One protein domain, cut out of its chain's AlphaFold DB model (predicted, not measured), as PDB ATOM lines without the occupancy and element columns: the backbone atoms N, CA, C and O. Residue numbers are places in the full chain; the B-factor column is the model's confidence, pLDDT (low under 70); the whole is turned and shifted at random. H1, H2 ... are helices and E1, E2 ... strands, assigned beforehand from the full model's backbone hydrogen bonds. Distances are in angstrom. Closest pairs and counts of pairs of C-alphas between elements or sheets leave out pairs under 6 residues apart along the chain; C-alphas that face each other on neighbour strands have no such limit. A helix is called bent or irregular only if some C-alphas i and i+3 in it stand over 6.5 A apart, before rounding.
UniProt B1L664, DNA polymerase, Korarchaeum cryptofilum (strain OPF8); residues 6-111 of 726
ATOM      1  N   PHE A   6      -8.455 -34.673  61.111       91.62
ATOM      2  CA  PHE A   6      -9.181 -33.418  60.859       91.62
ATOM      3  C   PHE A   6      -8.524 -32.490  59.831       91.62
ATOM      4  O   PHE A   6      -9.151 -31.527  59.374       91.62
ATOM      5  N   HIS A   7      -7.264 -32.743  59.471       90.88
ATOM      6  CA  HIS A   7      -6.464 -31.793  58.710       90.88
ATOM      7  C   HIS A   7      -5.385 -32.483  57.872       90.88
ATOM      8  O   HIS A   7      -4.824 -33.497  58.276       90.88
ATOM      9  N   ILE A   8      -5.114 -31.923  56.692       92.19
ATOM     10  CA  ILE A   8      -4.116 -32.415  55.736       92.19
ATOM     11  C   ILE A   8      -3.418 -31.238  55.072       92.19
ATOM     12  O   ILE A   8      -4.052 -30.245  54.691       92.19
ATOM     13  N   GLU A   9      -2.112 -31.375  54.906       89.31
ATOM     14  CA  GLU A   9      -1.259 -30.371  54.285       89.31
ATOM     15  C   GLU A   9      -0.409 -30.992  53.184       89.31
ATOM     16  O   GLU A   9       0.138 -32.084  53.343       89.31
ATOM     17  N   ASP A  10      -0.282 -30.266  52.074       82.75
ATOM     18  CA  ASP A  10       0.691 -30.570  51.034       82.75
ATOM     19  C   ASP A  10       2.063 -30.025  51.462       82.75
ATOM     20  O   ASP A  10       2.208 -28.834  51.751       82.75
ATOM     21  N   THR A  11       3.078 -30.882  51.468       73.88
ATOM     22  CA  THR A  11       4.496 -30.493  51.547       73.88
ATOM     23  C   THR A  11       5.177 -30.791  50.203       73.88
ATOM     24  O   THR A  11       4.556 -31.377  49.320       73.88
ATOM     25  N   GLU A  12       6.425 -30.356  49.988       67.50
ATOM     26  CA  GLU A  12       7.061 -30.435  48.656       67.50
ATOM     27  C   GLU A  12       7.124 -31.855  48.057       67.50
ATOM     28  O   GLU A  12       7.086 -31.992  46.833       67.50
ATOM     29  N   ASP A  13       7.198 -32.902  48.884       68.38
ATOM     30  CA  ASP A  13       7.302 -34.302  48.445       68.38
ATOM     31  C   ASP A  13       6.322 -35.272  49.140       68.38
ATOM     32  O   ASP A  13       6.300 -36.464  48.811       68.38
ATOM     33  N   GLN A  14       5.545 -34.801  50.121       84.06
ATOM     34  CA  GLN A  14       4.723 -35.631  51.012       84.06
ATOM     35  C   GLN A  14       3.418 -34.930  51.404       84.06
ATOM     36  O   GLN A  14       3.294 -33.708  51.330       84.06
ATOM     37  N   LEU A  15       2.456 -35.713  51.874       91.12
ATOM     38  CA  LEU A  15       1.271 -35.224  52.568       91.12
ATOM     39  C   LEU A  15       1.482 -35.393  54.071       91.12
ATOM     40  O   LEU A  15       1.999 -36.419  54.509       91.12
ATOM     41  N   GLU A  16       1.084 -34.408  54.866       93.44
ATOM     42  CA  GLU A  16       1.111 -34.496  56.328       93.44
ATOM     43  C   GLU A  16      -0.331 -34.544  56.840       93.44
ATOM     44  O   GLU A  16      -1.093 -33.586  56.687       93.44
ATOM     45  N   LEU A  17      -0.720 -35.696  57.389       94.19
ATOM     46  CA  LEU A  17      -2.007 -35.919  58.037       94.19
ATOM     47  C   LEU A  17      -1.909 -35.480  59.488       94.19
ATOM     48  O   LEU A  17      -0.948 -35.820  60.172       94.19
ATOM     49  N   TRP A  18      -2.922 -34.773  59.966       94.62
ATOM     50  CA  TRP A  18      -2.985 -34.272  61.329       94.62
ATOM     51  C   TRP A  18      -4.199 -34.839  62.056       94.62
ATOM     52  O   TRP A  18      -5.324 -34.855  61.538       94.62
ATOM     53  N   PHE A  19      -3.941 -35.275  63.283       94.06
ATOM     54  CA  PHE A  19      -4.905 -35.873  64.187       94.06
ATOM     55  C   PHE A  19      -4.975 -35.089  65.496       94.06
ATOM     56  O   PHE A  19      -4.067 -34.321  65.839       94.06
ATOM     57  N   SER A  20      -6.071 -35.281  66.226       93.69
ATOM     58  CA  SER A  20      -6.327 -34.641  67.521       93.69
ATOM     59  C   SER A  20      -5.117 -34.663  68.457       93.69
ATOM     60  O   SER A  20      -4.422 -35.672  68.590       93.69
ATOM     61  N   GLY A  21      -4.881 -33.540  69.134       90.56
ATOM     62  CA  GLY A  21      -3.836 -33.396  70.144       90.56
ATOM     63  C   GLY A  21      -2.410 -33.229  69.616       90.56
ATOM     64  O   GLY A  21      -1.466 -33.348  70.394       90.56
ATOM     65  N   GLY A  22      -2.215 -32.934  68.328       88.75
ATOM     66  CA  GLY A  22      -0.871 -32.673  67.783       88.75
ATOM     67  C   GLY A  22      -0.202 -33.849  67.106       88.75
ATOM     68  O   GLY A  22       0.908 -33.682  66.608       88.75
ATOM     69  N   MET A  23      -0.854 -35.006  67.059       92.12
ATOM     70  CA  MET A  23      -0.329 -36.160  66.342       92.12
ATOM     71  C   MET A  23      -0.333 -35.883  64.834       92.12
ATOM     72  O   MET A  23      -1.316 -35.369  64.299       92.12
ATOM     73  N   SER A  24       0.746 -36.248  64.144       93.44
ATOM     74  CA  SER A  24       0.815 -36.185  62.686       93.44
ATOM     75  C   SER A  24       1.459 -37.426  62.086       93.44
ATOM     76  O   SER A  24       2.245 -38.121  62.731       93.44
ATOM     77  N   GLU A  25       1.108 -37.707  60.837       92.75
ATOM     78  CA  GLU A  25       1.653 -38.805  60.049       92.75
ATOM     79  C   GLU A  25       2.021 -38.289  58.660       92.75
ATOM     80  O   GLU A  25       1.194 -37.703  57.959       92.75
ATOM     81  N   ARG A  26       3.277 -38.491  58.258       91.88
ATOM     82  CA  ARG A  26       3.739 -38.124  56.920       91.88
ATOM     83  C   ARG A  26       3.576 -39.296  55.976       91.88
ATOM     84  O   ARG A  26       4.124 -40.371  56.209       91.88
ATOM     85  N   VAL A  27       2.875 -39.053  54.880       91.12
ATOM     86  CA  VAL A  27       2.573 -40.052  53.866       91.12
ATOM     87  C   VAL A  27       3.186 -39.621  52.546       91.12
ATOM     88  O   VAL A  27       2.980 -38.509  52.060       91.12
ATOM     89  N   ARG A  28       3.948 -40.524  51.929       88.00
ATOM     90  CA  ARG A  28       4.459 -40.298  50.579       88.00
ATOM     91  C   ARG A  28       3.343 -40.575  49.578       88.00
ATOM     92  O   ARG A  28       2.940 -41.720  49.403       88.00
ATOM     93  N   PHE A  29       2.906 -39.536  48.879       89.12
ATOM     94  CA  PHE A  29       1.928 -39.639  47.805       89.12
ATOM     95  C   PHE A  29       2.482 -38.967  46.551       89.12
ATOM     96  O   PHE A  29       2.875 -37.804  46.586       89.12
ATOM     97  N   ARG A  30       2.548 -39.710  45.444       89.81
ATOM     98  CA  ARG A  30       3.047 -39.183  44.169       89.81
ATOM     99  C   ARG A  30       1.880 -38.603  43.371       89.81
ATOM    100  O   ARG A  30       0.958 -39.360  43.060       89.81
ATOM    101  N   PRO A  31       1.925 -37.316  42.986       91.38
ATOM    102  CA  PRO A  31       0.938 -36.750  42.076       91.38
ATOM    103  C   PRO A  31       0.867 -37.568  40.787       91.38
ATOM    104  O   PRO A  31       1.902 -37.981  40.257       91.38
ATOM    105  N   TYR A  32      -0.342 -37.794  40.278       93.69
ATOM    106  CA  TYR A  32      -0.553 -38.555  39.050       93.69
ATOM    107  C   TYR A  32      -1.678 -37.979  38.189       93.69
ATOM    108  O   TYR A  32      -2.551 -37.272  38.689       93.69
ATOM    109  N   PHE A  33      -1.697 -38.330  36.906       95.00
ATOM    110  CA  PHE A  33      -2.868 -38.214  36.029       95.00
ATOM    111  C   PHE A  33      -2.943 -39.424  35.089       95.00
ATOM    112  O   PHE A  33      -2.012 -40.233  35.051       95.00
ATOM    113  N   TYR A  34      -4.035 -39.543  34.332       95.00
ATOM    114  CA  TYR A  34      -4.183 -40.573  33.299       95.00
ATOM    115  C   TYR A  34      -4.119 -39.962  31.900       95.00
ATOM    116  O   TYR A  34      -4.539 -38.823  31.700       95.00
ATOM    117  N   ILE A  35      -3.614 -40.726  30.938       94.88
ATOM    118  CA  ILE A  35      -3.649 -40.390  29.507       94.88
ATOM    119  C   ILE A  35      -4.103 -41.585  28.681       94.88
ATOM    120  O   ILE A  35      -4.047 -42.730  29.141       94.88
ATOM    121  N   LEU A  36      -4.468 -41.316  27.432       93.56
ATOM    122  CA  LEU A  36      -4.602 -42.359  26.424       93.56
ATOM    123  C   LEU A  36      -3.211 -42.866  25.987       93.56
ATOM    124  O   LEU A  36      -2.274 -42.068  25.898       93.56
ATOM    125  N   PRO A  37      -3.048 -44.166  25.666       94.25
ATOM    126  CA  PRO A  37      -1.768 -44.738  25.235       94.25
ATOM    127  C   PRO A  37      -1.112 -44.025  24.044       94.25
ATOM    128  O   PRO A  37       0.110 -43.990  23.941       94.25
ATOM    129  N   GLU A  38      -1.906 -43.432  23.155       92.69
ATOM    130  CA  GLU A  38      -1.432 -42.657  22.000       92.69
ATOM    131  C   GLU A  38      -0.722 -41.344  22.371       92.69
ATOM    132  O   GLU A  38       0.089 -40.839  21.596       92.69
ATOM    133  N   GLU A  39      -0.973 -40.799  23.563       90.56
ATOM    134  CA  GLU A  39      -0.334 -39.566  24.037       90.56
ATOM    135  C   GLU A  39       1.010 -39.827  24.739       90.56
ATOM    136  O   GLU A  39       1.737 -38.888  25.065       90.56
ATOM    137  N   GLU A  40       1.373 -41.097  24.946       90.00
ATOM    138  CA  GLU A  40       2.548 -41.515  25.717       90.00
ATOM    139  C   GLU A  40       3.864 -40.969  25.138       90.00
ATOM    140  O   GLU A  40       4.778 -40.632  25.891       90.00
ATOM    141  N   GLY A  41       3.945 -40.812  23.811       86.81
ATOM    142  CA  GLY A  41       5.111 -40.241  23.125       86.81
ATOM    143  C   GLY A  41       5.358 -38.755  23.413       86.81
ATOM    144  O   GLY A  41       6.472 -38.278  23.214       86.81
ATOM    145  N   ASN A  42       4.351 -38.029  23.914       84.81
ATOM    146  CA  ASN A  42       4.440 -36.600  24.238       84.81
ATOM    147  C   ASN A  42       4.771 -36.345  25.723       84.81
ATOM    148  O   ASN A  42       4.900 -35.193  26.143       84.81
ATOM    149  N   LEU A  43       4.903 -37.403  26.534       88.62
ATOM    150  CA  LEU A  43       5.212 -37.297  27.959       88.62
ATOM    151  C   LEU A  43       6.702 -37.063  28.220       88.62
ATOM    152  O   LEU A  43       7.576 -37.717  27.659       88.62
ATOM    153  N   SER A  44       6.995 -36.197  29.187       86.12
ATOM    154  CA  SER A  44       8.340 -36.011  29.737       86.12
ATOM    155  C   SER A  44       8.275 -35.662  31.225       86.12
ATOM    156  O   SER A  44       7.235 -35.243  31.731       86.12
ATOM    157  N   GLY A  45       9.383 -35.855  31.949       86.56
ATOM    158  CA  GLY A  45       9.491 -35.453  33.358       86.56
ATOM    159  C   GLY A  45       8.645 -36.266  34.347       86.56
ATOM    160  O   GLY A  45       8.415 -35.794  35.461       86.56
ATOM    161  N   PHE A  46       8.184 -37.457  33.954       91.31
ATOM    162  CA  PHE A  46       7.526 -38.423  34.837       91.31
ATOM    163  C   PHE A  46       8.554 -39.319  35.544       91.31
ATOM    164  O   PHE A  46       9.677 -39.484  35.068       91.31
ATOM    165  N   LEU A  47       8.168 -39.892  36.683       92.00
ATOM    166  CA  LEU A  47       8.981 -40.858  37.428       92.00
ATOM    167  C   LEU A  47       8.690 -42.292  36.995       92.00
ATOM    168  O   LEU A  47       9.598 -43.090  36.795       92.00
ATOM    169  N   GLU A  48       7.406 -42.608  36.883       93.94
ATOM    170  CA  GLU A  48       6.902 -43.953  36.654       93.94
ATOM    171  C   GLU A  48       5.583 -43.867  35.890       93.94
ATOM    172  O   GLU A  48       4.873 -42.862  35.967       93.94
ATOM    173  N   LYS A  49       5.265 -44.916  35.137       94.94
ATOM    174  CA  LYS A  49       3.990 -45.054  34.447       94.94
ATOM    175  C   LYS A  49       3.536 -46.506  34.475       94.94
ATOM    176  O   LYS A  49       4.363 -47.409  34.372       94.94
ATOM    177  N   GLU A  50       2.232 -46.712  34.552       96.06
ATOM    178  CA  GLU A  50       1.608 -48.032  34.526       96.06
ATOM    179  C   GLU A  50       0.448 -48.056  33.529       96.06
ATOM    180  O   GLU A  50      -0.308 -47.090  33.409       96.06
ATOM    181  N   ARG A  51       0.310 -49.163  32.791       96.62
ATOM    182  CA  ARG A  51      -0.852 -49.395  31.927       96.62
ATOM    183  C   ARG A  51      -1.985 -49.947  32.774       96.62
ATOM    184  O   ARG A  51      -1.798 -50.934  33.480       96.62
ATOM    185  N   VAL A  52      -3.150 -49.323  32.687       95.81
ATOM    186  CA  VAL A  52      -4.332 -49.689  33.468       95.81
ATOM    187  C   VAL A  52      -5.547 -49.732  32.562       95.81
ATOM    188  O   VAL A  52      -5.673 -48.923  31.647       95.81
ATOM    189  N   ARG A  53      -6.468 -50.652  32.834       94.94
ATOM    190  CA  ARG A  53      -7.777 -50.684  32.187       94.94
ATOM    191  C   ARG A  53      -8.812 -50.192  33.188       94.94
ATOM    192  O   ARG A  53      -8.974 -50.795  34.245       94.94
ATOM    193  N   LYS A  54      -9.439 -49.055  32.894       93.69
ATOM    194  CA  LYS A  54     -10.369 -48.356  33.795       93.69
ATOM    195  C   LYS A  54     -11.554 -47.810  33.011       93.69
ATOM    196  O   LYS A  54     -11.514 -47.725  31.785       93.69
ATOM    197  N   LYS A  55     -12.610 -47.419  33.723       90.81
ATOM    198  CA  LYS A  55     -13.763 -46.749  33.116       90.81
ATOM    199  C   LYS A  55     -13.548 -45.243  33.127       90.81
ATOM    200  O   LYS A  55     -13.459 -44.649  34.193       90.81
ATOM    201  N   VAL A  56     -13.484 -44.608  31.967       90.44
ATOM    202  CA  VAL A  56     -13.511 -43.145  31.855       90.44
ATOM    203  C   VAL A  56     -14.961 -42.752  31.669       90.44
ATOM    204  O   VAL A  56     -15.571 -43.142  30.677       90.44
ATOM    205  N   MET A  57     -15.533 -42.049  32.648       84.00
ATOM    206  CA  MET A  57     -16.944 -41.633  32.602       84.00
ATOM    207  C   MET A  57     -17.909 -42.802  32.294       84.00
ATOM    208  O   MET A  57     -18.904 -42.638  31.600       84.00
ATOM    209  N   GLY A  58     -17.585 -44.001  32.792       83.81
ATOM    210  CA  GLY A  58     -18.383 -45.218  32.619       83.81
ATOM    211  C   GLY A  58     -18.000 -46.113  31.437       83.81
ATOM    212  O   GLY A  58     -18.361 -47.290  31.455       83.81
ATOM    213  N   VAL A  59     -17.206 -45.631  30.479       86.81
ATOM    214  CA  VAL A  59     -16.766 -46.422  29.318       86.81
ATOM    215  C   VAL A  59     -15.384 -47.021  29.563       86.81
ATOM    216  O   VAL A  59     -14.459 -46.315  29.959       86.81
ATOM    217  N   GLU A  60     -15.210 -48.321  29.319       91.06
ATOM    218  CA  GLU A  60     -13.899 -48.963  29.455       91.06
ATOM    219  C   GLU A  60     -12.882 -48.416  28.445       91.06
ATOM    220  O   GLU A  60     -13.147 -48.313  27.242       91.06
ATOM    221  N   ARG A  61     -11.692 -48.085  28.950       91.88
ATOM    222  CA  ARG A  61     -10.551 -47.601  28.175       91.88
ATOM    223  C   ARG A  61      -9.260 -48.209  28.721       91.88
ATOM    224  O   ARG A  61      -9.092 -48.358  29.936       91.88
ATOM    225  N   ASP A  62      -8.333 -48.502  27.817       95.44
ATOM    226  CA  ASP A  62      -6.933 -48.701  28.179       95.44
ATOM    227  C   ASP A  62      -6.288 -47.328  28.368       95.44
ATOM    228  O   ASP A  62      -6.381 -46.463  27.498       95.44
ATOM    229  N   LEU A  63      -5.649 -47.124  29.513       96.12
ATOM    230  CA  LEU A  63      -5.038 -45.867  29.927       96.12
ATOM    231  C   LEU A  63      -3.597 -46.098  30.377       96.12
ATOM    232  O   LEU A  63      -3.181 -47.213  30.702       96.12
ATOM    233  N   VAL A  64      -2.845 -45.007  30.464       96.31
ATOM    234  CA  VAL A  64      -1.558 -44.968  31.155       96.31
ATOM    235  C   VAL A  64      -1.687 -44.021  32.342       96.31
ATOM    236  O   VAL A  64      -1.947 -42.832  32.155       96.31
ATOM    237  N   LYS A  65      -1.517 -44.534  33.563       96.25
ATOM    238  CA  LYS A  65      -1.401 -43.711  34.772       96.25
ATOM    239  C   LYS A  65       0.052 -43.290  34.927       96.25
ATOM    240  O   LYS A  65       0.950 -44.125  34.856       96.25
ATOM    241  N   VAL A  66       0.288 -41.998  35.111       96.25
ATOM    242  CA  VAL A  66       1.627 -41.402  35.080       96.25
ATOM    243  C   VAL A  66       1.892 -40.697  36.399       96.25
ATOM    244  O   VAL A  66       1.119 -39.826  36.784       96.25
ATOM    245  N   TYR A  67       2.986 -41.054  37.069       94.62
ATOM    246  CA  TYR A  67       3.381 -40.516  38.369       94.62
ATOM    247  C   TYR A  67       4.501 -39.486  38.238       94.62
ATOM    248  O   TYR A  67       5.447 -39.650  37.462       94.62
ATOM    249  N   PHE A  68       4.438 -38.451  39.068       92.06
ATOM    250  CA  PHE A  68       5.363 -37.322  39.060       92.06
ATOM    251  C   PHE A  68       6.033 -37.135  40.418       92.06
ATOM    252  O   PHE A  68       5.586 -37.664  41.435       92.06
ATOM    253  N   LYS A  69       7.134 -36.376  40.419       88.38
ATOM    254  CA  LYS A  69       7.852 -36.025  41.648       88.38
ATOM    255  C   LYS A  69       7.037 -35.071  42.518       88.38
ATOM    256  O   LYS A  69       7.010 -35.228  43.729       88.38
ATOM    257  N   ASP A  70       6.416 -34.086  41.883       86.69
ATOM    258  CA  ASP A  70       5.716 -32.978  42.526       86.69
ATOM    259  C   ASP A  70       4.632 -32.422  41.580       86.69
ATOM    260  O   ASP A  70       4.613 -32.709  40.376       86.69
ATOM    261  N   GLU A  71       3.721 -31.589  42.090       86.12
ATOM    262  CA  GLU A  71       2.675 -30.994  41.246       86.12
ATOM    263  C   GLU A  71       3.241 -30.109  40.126       86.12
ATOM    264  O   GLU A  71       2.611 -29.931  39.083       86.12
ATOM    265  N   ARG A  72       4.436 -29.535  40.312       87.62
ATOM    266  CA  ARG A  72       5.057 -28.633  39.334       87.62
ATOM    267  C   ARG A  72       5.556 -29.389  38.101       87.62
ATOM    268  O   ARG A  72       5.461 -28.880  36.984       87.62
ATOM    269  N   SER A  73       6.122 -30.576  38.280       89.50
ATOM    270  CA  SER A  73       6.522 -31.490  37.207       89.50
ATOM    271  C   SER A  73       5.296 -32.055  36.497       89.50
ATOM    272  O   SER A  73       5.252 -31.984  35.270       89.50
ATOM    273  N   MET A  74       4.258 -32.448  37.243       90.69
ATOM    274  CA  MET A  74       2.967 -32.860  36.681       90.69
ATOM    275  C   MET A  74       2.362 -31.772  35.775       90.69
ATOM    276  O   MET A  74       2.103 -32.014  34.597       90.69
ATOM    277  N   LYS A  75       2.233 -30.532  36.273       89.44
ATOM    278  CA  LYS A  75       1.689 -29.388  35.510       89.44
ATOM    279  C   LYS A  75       2.514 -29.040  34.267       89.44
ATOM    280  O   LYS A  75       1.964 -28.541  33.289       89.44
ATOM    281  N   ARG A  76       3.832 -29.275  34.282       90.25
ATOM    282  CA  ARG A  76       4.687 -29.089  33.095       90.25
ATOM    283  C   ARG A  76       4.432 -30.165  32.046       90.25
ATOM    284  O   ARG A  76       4.274 -29.810  30.882       90.25
ATOM    285  N   ALA A  77       4.354 -31.428  32.459       90.69
ATOM    286  CA  ALA A  77       4.087 -32.550  31.563       90.69
ATOM    287  C   ALA A  77       2.722 -32.431  30.868       90.69
ATOM    288  O   ALA A  77       2.597 -32.778  29.700       90.69
ATOM    289  N   MET A  78       1.723 -31.856  31.547       89.75
ATOM    290  CA  MET A  78       0.385 -31.642  30.987       89.75
ATOM    291  C   MET A  78       0.344 -30.746  29.742       89.75
ATOM    292  O   MET A  78      -0.543 -30.914  28.914       89.75
ATOM    293  N   LYS A  79       1.270 -29.789  29.584       86.50
ATOM    294  CA  LYS A  79       1.186 -28.764  28.523       86.50
ATOM    295  C   LYS A  79       1.274 -29.321  27.096       86.50
ATOM    296  O   LYS A  79       0.866 -28.631  26.170       86.50
ATOM    297  N   GLY A  80       1.837 -30.517  26.922       81.06
ATOM    298  CA  GLY A  80       1.978 -31.185  25.622       81.06
ATOM    299  C   GLY A  80       0.888 -32.216  25.319       81.06
ATOM    300  O   GLY A  80       0.960 -32.879  24.288       81.06
ATOM    301  N   LEU A  81      -0.085 -32.382  26.216       88.38
ATOM    302  CA  LEU A  81      -1.124 -33.402  26.122       88.38
ATOM    303  C   LEU A  81      -2.441 -32.775  25.666       88.38
ATOM    304  O   LEU A  81      -2.739 -31.623  25.986       88.38
ATOM    305  N   LYS A  82      -3.229 -33.537  24.913       86.75
ATOM    306  CA  LYS A  82      -4.546 -33.130  24.425       86.75
ATOM    307  C   LYS A  82      -5.621 -33.406  25.467       86.75
ATOM    308  O   LYS A  82      -6.384 -32.499  25.775       86.75
ATOM    309  N   ASN A  83      -5.668 -34.626  26.009       85.56
ATOM    310  CA  ASN A  83      -6.774 -35.080  26.862       85.56
ATOM    311  C   ASN A  83      -6.313 -35.745  28.178       85.56
ATOM    312  O   ASN A  83      -6.796 -36.829  28.516       85.56
ATOM    313  N   PRO A  84      -5.411 -35.128  28.968       91.00
ATOM    314  CA  PRO A  84      -5.021 -35.709  30.246       91.00
ATOM    315  C   PRO A  84      -6.182 -35.646  31.256       91.00
ATOM    316  O   PRO A  84      -6.803 -34.600  31.460       91.00
ATOM    317  N   MET A  85      -6.458 -36.765  31.922       92.50
ATOM    318  CA  MET A  85      -7.615 -36.950  32.806       92.50
ATOM    319  C   MET A  85      -7.250 -36.726  34.278       92.50
ATOM    320  O   MET A  85      -6.114 -36.955  34.686       92.50
ATOM    321  N   GLU A  86      -8.222 -36.298  35.092       91.19
ATOM    322  CA  GLU A  86      -8.047 -35.977  36.523       91.19
ATOM    323  C   GLU A  86      -6.964 -34.933  36.842       91.19
ATOM    324  O   GLU A  86      -6.404 -34.890  37.939       91.19
ATOM    325  N   THR A  87      -6.649 -34.056  35.900       88.38
ATOM    326  CA  THR A  87      -5.594 -33.051  36.079       88.38
ATOM    327  C   THR A  87      -5.989 -31.887  36.987       88.38
ATOM    328  O   THR A  87      -5.115 -31.275  37.600       88.38
ATOM    329  N   GLY A  88      -7.288 -31.601  37.107       85.31
ATOM    330  CA  GLY A  88      -7.832 -30.557  37.983       85.31
ATOM    331  C   GLY A  88      -7.986 -30.965  39.452       85.31
ATOM    332  O   GLY A  88      -8.270 -30.111  40.286       85.31
ATOM    333  N   ILE A  89      -7.788 -32.244  39.787       90.94
ATOM    334  CA  ILE A  89      -7.992 -32.760  41.145       90.94
ATOM    335  C   ILE A  89      -6.681 -32.635  41.950       90.94
ATOM    336  O   ILE A  89      -5.670 -33.220  41.533       90.94
ATOM    337  N   PRO A  90      -6.673 -31.926  43.098       90.12
ATOM    338  CA  PRO A  90      -5.483 -31.767  43.934       90.12
ATOM    339  C   PRO A  90      -4.933 -33.089  44.473       90.12
ATOM    340  O   PRO A  90      -5.693 -34.019  44.760       90.12
ATOM    341  N   SER A  91      -3.618 -33.146  44.687       90.81
ATOM    342  CA  SER A  91      -2.936 -34.363  45.150       90.81
ATOM    343  C   SER A  91      -3.446 -34.849  46.512       90.81
ATOM    344  O   SER A  91      -3.774 -36.026  46.643       90.81
ATOM    345  N   TRP A  92      -3.619 -33.948  47.488       92.12
ATOM    346  CA  TRP A  92      -4.221 -34.288  48.784       92.12
ATOM    347  C   TRP A  92      -5.612 -34.921  48.650       92.12
ATOM    348  O   TRP A  92      -5.954 -35.819  49.414       92.12
ATOM    349  N   PHE A  93      -6.420 -34.482  47.678       94.31
ATOM    350  CA  PHE A  93      -7.775 -35.000  47.518       94.31
ATOM    351  C   PHE A  93      -7.780 -36.350  46.806       94.31
ATOM    352  O   PHE A  93      -8.514 -37.238  47.220       94.31
ATOM    353  N   LYS A  94      -6.905 -36.558  45.809       93.25
ATOM    354  CA  LYS A  94      -6.678 -37.894  45.229       93.25
ATOM    355  C   LYS A  94      -6.266 -38.898  46.299       93.25
ATOM    356  O   LYS A  94      -6.838 -39.976  46.360       93.25
ATOM    357  N   PHE A  95      -5.351 -38.513  47.188       93.25
ATOM    358  CA  PHE A  95      -4.968 -39.352  48.318       93.25
ATOM    359  C   PHE A  95      -6.162 -39.705  49.215       93.25
ATOM    360  O   PHE A  95      -6.333 -40.867  49.571       93.25
ATOM    361  N   ILE A  96      -7.011 -38.733  49.560       93.88
ATOM    362  CA  ILE A  96      -8.228 -38.979  50.351       93.88
ATOM    363  C   ILE A  96      -9.186 -39.935  49.625       93.88
ATOM    364  O   ILE A  96      -9.699 -40.868  50.241       93.88
ATOM    365  N   LEU A  97      -9.403 -39.734  48.322       93.50
ATOM    366  CA  LEU A  97     -10.254 -40.595  47.497       93.50
ATOM    367  C   LEU A  97      -9.723 -42.034  47.425       93.50
ATOM    368  O   LEU A  97     -10.514 -42.971  47.494       93.50
ATOM    369  N   ASP A  98      -8.405 -42.201  47.308       90.38
ATOM    370  CA  ASP A  98      -7.748 -43.506  47.183       90.38
ATOM    371  C   ASP A  98      -7.636 -44.239  48.532       90.38
ATOM    372  O   ASP A  98      -7.727 -45.464  48.580       90.38
ATOM    373  N   SER A  99      -7.447 -43.505  49.633       89.50
ATOM    374  CA  SER A  99      -7.318 -44.069  50.987       89.50
ATOM    375  C   SER A  99      -8.657 -44.315  51.685       89.50
ATOM    376  O   SER A  99      -8.708 -45.067  52.654       89.50
ATOM    377  N   GLY A 100      -9.738 -43.674  51.228       87.00
ATOM    378  CA  GLY A 100     -11.038 -43.722  51.900       87.00
ATOM    379  C   GLY A 100     -11.072 -42.962  53.230       87.00
ATOM    380  O   GLY A 100     -11.956 -43.209  54.047       87.00
ATOM    381  N   LEU A 101     -10.122 -42.050  53.463       90.62
ATOM    382  CA  LEU A 101     -10.011 -41.287  54.704       90.62
ATOM    383  C   LEU A 101     -11.186 -40.307  54.867       90.62
ATOM    384  O   LEU A 101     -11.451 -39.481  53.994       90.62
ATOM    385  N   ILE A 102     -11.876 -40.364  56.007       92.44
ATOM    386  CA  ILE A 102     -13.050 -39.527  56.290       92.44
ATOM    387  C   ILE A 102     -12.679 -38.478  57.353       92.44
ATOM    388  O   ILE A 102     -12.165 -38.833  58.410       92.44
ATOM    389  N   PRO A 103     -12.923 -37.173  57.124       92.88
ATOM    390  CA  PRO A 103     -12.756 -36.163  58.167       92.88
ATOM    391  C   PRO A 103     -13.575 -36.489  59.423       92.88
ATOM    392  O   PRO A 103     -14.739 -36.872  59.330       92.88
ATOM    393  N   PHE A 104     -12.990 -36.269  60.598       91.94
ATOM    394  CA  PHE A 104     -13.570 -36.577  61.907       91.94
ATOM    395  C   PHE A 104     -13.921 -38.063  62.097       91.94
ATOM    396  O   PHE A 104     -14.942 -38.400  62.702       91.94
ATOM    397  N   SER A 105     -13.085 -38.955  61.573       90.19
ATOM    398  CA  SER A 105     -13.107 -40.381  61.902       90.19
ATOM    399  C   SER A 105     -11.749 -40.822  62.443       90.19
ATOM    400  O   SER A 105     -10.734 -40.146  62.241       90.19
ATOM    401  N   ASP A 106     -11.738 -41.968  63.117       89.31
ATOM    402  CA  ASP A 106     -10.503 -42.709  63.358       89.31
ATOM    403  C   ASP A 106     -10.172 -43.513  62.086       89.31
ATOM    404  O   ASP A 106     -11.029 -44.270  61.624       89.31
ATOM    405  N   PRO A 107      -8.994 -43.347  61.457       85.94
ATOM    406  CA  PRO A 107      -8.618 -44.151  60.293       85.94
ATOM    407  C   PRO A 107      -8.581 -45.657  60.579       85.94
ATOM    408  O   PRO A 107      -8.841 -46.448  59.676       85.94
ATOM    409  N   ASP A 108      -8.277 -46.044  61.821       85.31
ATOM    410  CA  ASP A 108      -8.198 -47.441  62.248       85.31
ATOM    411  C   ASP A 108      -9.596 -48.005  62.580       85.31
ATOM    412  O   ASP A 108      -9.808 -49.219  62.542       85.31
ATOM    413  N   ASN A 109     -10.580 -47.131  62.834       82.75
ATOM    414  CA  ASN A 109     -11.993 -47.486  62.973       82.75
ATOM    415  C   ASN A 109     -12.922 -46.459  62.285       82.75
ATOM    416  O   ASN A 109     -13.580 -45.658  62.956       82.75
ATOM    417  N   PRO A 110     -13.051 -46.501  60.944       76.56
ATOM    418  CA  PRO A 110     -13.791 -45.487  60.182       76.56
ATOM    419  C   PRO A 110     -15.296 -45.439  60.478       76.56
ATOM    420  O   PRO A 110     -15.973 -44.485  60.094       76.56
ATOM    421  N   SER A 111     -15.833 -46.483  61.123       71.94
ATOM    422  CA  SER A 111     -17.241 -46.554  61.518       71.94
ATOM    423  C   SER A 111     -17.567 -45.664  62.721       71.94
ATOM    424  O   SER A 111     -18.717 -45.251  62.888       71.94
TER     425      SER A 111
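What this domain is: This is residues 6 to 111 of the 726 residues of the protein "DNA polymerase" of Korarchaeum cryptofilum (strain OPF8) (UniProt B1L664). Two small lobes lie end to end: one is the sheet E1 E2 E3 with H3 over one face, the other the strongly twisted sheet E4 E6 E5, its long hairpin E5 and E6 bent, with H1 and H2 packed on it. The 106 residues printed run E1 E2 E3 E4 H1 E5 E6 H2 H3; both sheets are antiparallel and the class is mixed, helices and strands. The whole is only just loose, close to compact, with a radius of gyration of the C-alphas of 15.6 A, and elongated, 49 by 30 by 19 A.

Where its parts are: E1, residues 6 to 10, begins with C-alpha 6 at (-9.181, -33.418, 60.859). E2 is residues 15 to 19, E3 24 to 27, E4 32 to 35 and H1 37 to 42. E5, residues 48 to 56, spans 21.0 A and bends at residue 53; E6, 59 to 67, spans 22.9 A and bends at 62. H2 is residues 71 to 80, 15.6 A; H3, 91 to 99, 12.1 A, ends with C-alpha 99 at (-7.318, -44.069, 50.987).

How they stand to each other: E1 E2 E3 is a meander, each strand the antiparallel neighbour of the one before; N 9 and O 16 are 3.0 A apart, N 17 and O 25 2.8 A. H3 is on this sheet at a height of 10.2 A; the closest C-alphas of H3 and E1 are Trp 92 and Asp 10, 6.6 A. E3 and E4 are apart. In the other sheet, N 35 and O 64 are 2.9 A apart, N 52 and O 63 2.9 A. E4, H1, E5 form a split strand-helix-strand unit, E6 between the strands, its crossover right-handed. H1 is over E6, Pro 37 and Leu 63 having the closest C-alphas, 5.8 A; H2 is on this sheet too, C-alphas 74 and 32 closest at 7.1 A. H1 is irregular, C-alphas 38 and 41 being 7.1 A apart. In H3 every O i to N i+4 pair is within hydrogen-bond range, in H2 4 of 6, in H1 0 of 2, with 2 of 3 O i to N i+3 pairs.

The domain as a whole: The C-alphas farthest apart are those of Gly 21 and Glu 38, 49.1 A. The printed part has no cut and no long link; residues 100 to 111 hold no named element. Residues 12 to 13 have pLDDT under 70.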